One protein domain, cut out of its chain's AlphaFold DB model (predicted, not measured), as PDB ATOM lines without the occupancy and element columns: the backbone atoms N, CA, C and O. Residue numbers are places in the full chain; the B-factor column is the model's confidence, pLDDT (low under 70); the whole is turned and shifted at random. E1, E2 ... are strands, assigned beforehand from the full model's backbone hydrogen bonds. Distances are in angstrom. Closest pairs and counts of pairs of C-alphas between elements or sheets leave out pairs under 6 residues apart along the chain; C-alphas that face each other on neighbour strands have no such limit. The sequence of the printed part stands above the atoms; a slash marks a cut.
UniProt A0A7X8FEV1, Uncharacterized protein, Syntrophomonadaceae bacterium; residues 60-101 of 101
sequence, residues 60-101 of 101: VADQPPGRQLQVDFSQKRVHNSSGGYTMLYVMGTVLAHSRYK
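This is residues 60 to 101 of the 101 residues of an uncharacterized protein of Syntrophomonadaceae bacterium (UniProt A0A7X8FEV1). A single long, twisted hairpin of two antiparallel strands, E1 and E2, makes a rod, with a tight turn at one end and the two loose ends of the printed part, residues 60 to 68 and 96 to 101, at the other. The printed part has 42 residues, with no named helix and two named strands in the order E1, E2 along the chain; the class is all strand. The sheet has the order E1 - E2 and is antiparallel. The whole is extended, with a radius of gyration of the C-alphas of 16.3 A, and the C-alphas span 48 by 22 by 12 A.

The printed part begins at Val 60, with its C-alpha at (20.674, -44.440, 17.533). E1 runs from Leu 69, C-alpha at (18.739, -33.112, 22.953), to His 79, and measures 31.3 A from first to last C-alpha. E2 runs from Tyr 85 to Leu 95, C-alpha at (18.898, -29.866, 19.871), and measures 32.2 A.

E1 and E2 form a hairpin, joined by a tight link of 5 residues. They are antiparallel neighbours, with 161 degrees between their N-to-C directions. C-alphas that face each other run from 79 and 85, 4.6 A apart, beside the link, to 69 and 95, 4.5 A apart. Among the backbone pairs within hydrogen-bond range are N 78 and O 86 at 2.9 A and N 70 and O 94 at 2.8 A.

The two C-alphas farthest apart are those of Ala 61 and Ser 82, at 48.4 A. The printed part has no cut and ends at Lys 101, the chain's last residue. The mean pLDDT of the printed part is 72.8; residues 60 to 68 and 96 to 101 are under 70.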
ATOM      1  N   VAL A  60      22.092 -44.321  17.876       61.75
ATOM      2  CA  VAL A  60      20.674 -44.440  17.533       61.75
ATOM      3  C   VAL A  60      20.463 -43.691  16.217       61.75
ATOM      4  O   VAL A  60      21.072 -42.644  16.011       61.75
ATOM      5  N   ALA A  61      19.638 -44.233  15.319       58.56
ATOM      6  CA  ALA A  61      19.257 -43.534  14.093       58.56
ATOM      7  C   ALA A  61      18.661 -42.155  14.432       58.56
ATOM      8  O   ALA A  61      17.900 -42.054  15.399       58.56
ATOM      9  N   ASP A  62      19.007 -41.124  13.649       56.44
ATOM     10  CA  ASP A  62      18.565 -39.745  13.886       56.44
ATOM     11  C   ASP A  62      17.045 -39.690  14.083       56.44
ATOM     12  O   ASP A  62      16.255 -40.026  13.195       56.44
ATOM     13  N   GLN A  63      16.634 -39.299  15.288       59.28
ATOM     14  CA  GLN A  63      15.230 -39.160  15.639       59.28
ATOM     15  C   GLN A  63      14.634 -37.895  14.999       59.28
ATOM     16  O   GLN A  63      15.362 -36.940  14.710       59.28
ATOM     17  N   PRO A  64      13.303 -37.853  14.789       60.53
ATOM     18  CA  PRO A  64      12.645 -36.669  14.248       60.53
ATOM     19  C   PRO A  64      12.922 -35.416  15.103       60.53
ATOM     20  O   PRO A  64      13.118 -35.528  16.323       60.53
ATOM     21  N   PRO A  65      12.915 -34.217  14.487       60.62
ATOM     22  CA  PRO A  65      13.176 -32.958  15.174       60.62
ATOM     23  C   PRO A  65      12.342 -32.795  16.446       60.62
ATOM     24  O   PRO A  65      11.161 -33.132  16.487       60.62
ATOM     25  N   GLY A  66      12.973 -32.268  17.498       63.47
ATOM     26  CA  GLY A  66      12.319 -32.000  18.781       63.47
ATOM     27  C   GLY A  66      12.232 -33.188  19.746       63.47
ATOM     28  O   GLY A  66      11.757 -32.995  20.861       63.47
ATOM     29  N   ARG A  67      12.705 -34.391  19.381       63.44
ATOM     30  CA  ARG A  67      12.731 -35.549  20.301       63.44
ATOM     31  C   ARG A  67      14.066 -35.809  20.995       63.44
ATOM     32  O   ARG A  67      14.070 -36.466  22.031       63.44
ATOM     33  N   GLN A  68      15.176 -35.285  20.473       65.31
ATOM     34  CA  GLN A  68      16.509 -35.558  21.012       65.31
ATOM     35  C   GLN A  68      17.302 -34.270  21.274       65.31
ATOM     36  O   GLN A  68      17.410 -33.388  20.417       65.31
ATOM     37  N   LEU A  69      17.867 -34.184  22.479       72.19
ATOM     38  CA  LEU A  69      18.739 -33.112  22.953       72.19
ATOM     39  C   LEU A  69      20.128 -33.704  23.217       72.19
ATOM     40  O   LEU A  69      20.243 -34.717  23.904       72.19
ATOM     41  N   GLN A  70      21.171 -33.078  22.686       76.12
ATOM     42  CA  GLN A  70      22.548 -33.343  23.078       76.12
ATOM     43  C   GLN A  70      22.896 -32.444  24.262       76.12
ATOM     44  O   GLN A  70      22.734 -31.226  24.192       76.12
ATOM     45  N   VAL A  71      23.351 -33.054  25.354       77.81
ATOM     46  CA  VAL A  71      23.800 -32.355  26.558       77.81
ATOM     47  C   VAL A  71      25.292 -32.609  26.712       77.81
ATOM     48  O   VAL A  71      25.703 -33.742  26.955       77.81
ATOM     49  N   ASP A  72      26.090 -31.557  26.580       80.12
ATOM     50  CA  ASP A  72      27.533 -31.599  26.768       80.12
ATOM     51  C   ASP A  72      27.873 -30.997  28.135       80.12
ATOM     52  O   ASP A  72      27.695 -29.800  28.384       80.12
ATOM     53  N   PHE A  73      28.377 -31.836  29.037       81.25
ATOM     54  CA  PHE A  73      28.901 -31.395  30.324       81.25
ATOM     55  C   PHE A  73      30.393 -31.114  30.196       81.25
ATOM     56  O   PHE A  73      31.168 -31.962  29.756       81.25
ATOM     57  N   SER A  74      30.811 -29.927  30.614       77.62
ATOM     58  CA  SER A  74      32.214 -29.536  30.638       77.62
ATOM     59  C   SER A  74      32.568 -28.860  31.954       77.62
ATOM     60  O   SER A  74      31.717 -28.325  32.664       77.62
ATOM     61  N   GLN A  75      33.850 -28.903  32.291       87.50
ATOM     62  CA  GLN A  75      34.387 -28.232  33.463       87.50
ATOM     63  C   GLN A  75      35.587 -27.387  33.053       87.50
ATOM     64  O   GLN A  75      36.411 -27.813  32.240       87.50
ATOM     65  N   LYS A  76      35.693 -26.184  33.615       86.56
ATOM     66  CA  LYS A  76      36.814 -25.281  33.372       86.56
ATOM     67  C   LYS A  76      37.279 -24.662  34.677       86.56
ATOM     68  O   LYS A  76      36.508 -24.034  35.397       86.56
ATOM     69  N   ARG A  77      38.573 -24.791  34.949       86.94
ATOM     70  CA  ARG A  77      39.220 -24.126  36.076       86.94
ATOM     71  C   ARG A  77      39.575 -22.698  35.671       86.94
ATOM     72  O   ARG A  77      40.296 -22.502  34.697       86.94
ATOM     73  N   VAL A  78      39.064 -21.713  36.400       88.06
ATOM     74  CA  VAL A  78      39.338 -20.289  36.162       88.06
ATOM     75  C   VAL A  78      39.999 -19.664  37.383       88.06
ATOM     76  O   VAL A  78      39.736 -20.069  38.518       88.06
ATOM     77  N   HIS A  79      40.870 -18.686  37.152       86.69
ATOM     78  CA  HIS A  79      41.406 -17.856  38.224       86.69
ATOM     79  C   HIS A  79      40.316 -16.929  38.751       86.69
ATOM     80  O   HIS A  79      39.597 -16.308  37.967       86.69
ATOM     81  N   ASN A  80      40.192 -16.845  40.073       80.88
ATOM     82  CA  ASN A  80      39.290 -15.897  40.709       80.88
ATOM     83  C   ASN A  80      40.019 -14.577  41.013       80.88
ATOM     84  O   ASN A  80      41.247 -14.516  41.080       80.88
ATOM     85  N   SER A  81      39.246 -13.517  41.235       80.62
ATOM     86  CA  SER A  81      39.774 -12.192  41.583       80.62
ATOM     87  C   SER A  81      40.461 -12.147  42.957       80.62
ATOM     88  O   SER A  81      41.129 -11.170  43.271       80.62
ATOM     89  N   SER A  82      40.318 -13.200  43.767       78.50
ATOM     90  CA  SER A  82      40.912 -13.342  45.104       78.50
ATOM     91  C   SER A  82      42.228 -14.138  45.107       78.50
ATOM     92  O   SER A  82      42.721 -14.485  46.175       78.50
ATOM     93  N   GLY A  83      42.798 -14.457  43.935       79.81
ATOM     94  CA  GLY A  83      44.086 -15.156  43.798       79.81
ATOM     95  C   GLY A  83      44.032 -16.689  43.894       79.81
ATOM     96  O   GLY A  83      45.059 -17.353  43.788       79.81
ATOM     97  N   GLY A  84      42.847 -17.271  44.063       85.31
ATOM     98  CA  GLY A  84      42.589 -18.708  44.029       85.31
ATOM     99  C   GLY A  84      42.057 -19.206  42.682       85.31
ATOM    100  O   GLY A  84      41.976 -18.480  41.689       85.31
ATOM    101  N   TYR A  85      41.648 -20.473  42.658       85.62
ATOM    102  CA  TYR A  85      41.015 -21.096  41.496       85.62
ATOM    103  C   TYR A  85      39.581 -21.489  41.815       85.62
ATOM    104  O   TYR A  85      39.305 -22.043  42.874       85.62
ATOM    105  N   THR A  86      38.680 -21.260  40.870       85.81
ATOM    106  CA  THR A  86      37.291 -21.718  40.927       85.81
ATOM    107  C   THR A  86      37.049 -22.719  39.805       85.81
ATOM    108  O   THR A  86      37.471 -22.501  38.668       85.81
ATOM    109  N   MET A  87      36.408 -23.843  40.124       86.06
ATOM    110  CA  MET A  87      35.958 -24.801  39.118       86.06
ATOM    111  C   MET A  87      34.576 -24.376  38.630       86.06
ATOM    112  O   MET A  87      33.630 -24.335  39.413       86.06
ATOM    113  N   LEU A  88      34.466 -24.048  37.348       84.62
ATOM    114  CA  LEU A  88      33.191 -23.797  36.698       84.62
ATOM    115  C   LEU A  88      32.707 -25.087  36.054       84.62
ATOM    116  O   LEU A  88      33.434 -25.699  35.273       84.62
ATOM    117  N   TYR A  89      31.470 -25.457  36.351       85.12
ATOM    118  CA  TYR A  89      30.752 -26.511  35.653       85.12
ATOM    119  C   TYR A  89      29.832 -25.852  34.631       85.12
ATOM    120  O   TYR A  89      29.059 -24.959  34.972       85.12
ATOM    121  N   VAL A  90      29.944 -26.259  33.372       83.69
ATOM    122  CA  VAL A  90      29.188 -25.701  32.253       83.69
ATOM    123  C   VAL A  90      28.424 -26.833  31.585       83.69
ATOM    124  O   VAL A  90      29.010 -27.843  31.199       83.69
ATOM    125  N   MET A  91      27.118 -26.648  31.429       82.12
ATOM    126  CA  MET A  91      26.257 -27.545  30.668       82.12
ATOM    127  C   MET A  91      25.820 -26.825  29.392       82.12
ATOM    128  O   MET A  91      25.111 -25.823  29.458       82.12
ATOM    129  N   GLY A  92      26.263 -27.321  28.241       79.81
ATOM    130  CA  GLY A  92      25.766 -26.905  26.934       79.81
ATOM    131  C   GLY A  92      24.659 -27.848  26.493       79.81
ATOM    132  O   GLY A  92      24.804 -29.060  26.613       79.81
ATOM    133  N   THR A  93      23.547 -27.317  25.989       73.00
ATOM    134  CA  THR A  93      22.493 -28.151  25.403       73.00
ATOM    135  C   THR A  93      22.218 -27.705  23.980       73.00
ATOM    136  O   THR A  93      22.053 -26.514  23.719       73.00
ATOM    137  N   VAL A  94      22.217 -28.655  23.049       72.31
ATOM    138  CA  VAL A  94      21.961 -28.421  21.627       72.31
ATOM    139  C   VAL A  94      20.914 -29.424  21.172       72.31
ATOM    140  O   VAL A  94      21.027 -30.618  21.430       72.31
ATOM    141  N   LEU A  95      19.870 -28.963  20.489       70.38
ATOM    142  CA  LEU A  95      18.898 -29.866  19.871       70.38
ATOM    143  C   LEU A  95      19.602 -30.668  18.771       70.38
ATOM    144  O   LEU A  95      20.174 -30.070  17.854       70.38
ATOM    145  N   ALA A  96      19.533 -32.001  18.846       61.50
ATOM    146  CA  ALA A  96      20.257 -32.910  17.949       61.50
ATOM    147  C   ALA A  96      19.908 -32.678  16.464       61.50
ATOM    148  O   ALA A  96      20.742 -32.873  15.588       61.50
ATOM    149  N   HIS A  97      18.704 -32.159  16.194       57.75
ATOM    150  CA  HIS A  97      18.205 -31.825  14.857       57.75
ATOM    151  C   HIS A  97      18.163 -30.307  14.566       57.75
ATOM    152  O   HIS A  97      17.348 -29.855  13.769       57.75
ATOM    153  N   SER A  98      18.981 -29.477  15.225       53.88
ATOM    154  CA  SER A  98      18.967 -28.014  14.992       53.88
ATOM    155  C   SER A  98      20.005 -27.501  13.998       53.88
ATOM    156  O   SER A  98      20.119 -26.291  13.818       53.88
ATOM    157  N   ARG A  99      20.705 -28.382  13.266       51.09
ATOM    158  CA  ARG A  99      21.398 -27.960  12.038       51.09
ATOM    159  C   ARG A  99      20.382 -27.729  10.915       51.09
ATOM    160  O   ARG A  99      20.388 -28.431   9.911       51.09
ATOM    161  N   TYR A 100      19.525 -26.727  11.088       45.44
ATOM    162  CA  TYR A 100      19.044 -25.970   9.941       45.44
ATOM    163  C   TYR A 100      20.280 -25.286   9.353       45.44
ATOM    164  O   TYR A 100      20.920 -24.472  10.020       45.44
ATOM    165  N   LYS A 101      20.681 -25.729   8.167       42.78
ATOM    166  CA  LYS A 101      21.656 -25.025   7.342       42.78
ATOM    167  C   LYS A 101      20.915 -24.014   6.480       42.78
ATOM    168  O   LYS A 101      19.772 -24.338   6.088       42.78
TER     169      LYS A 101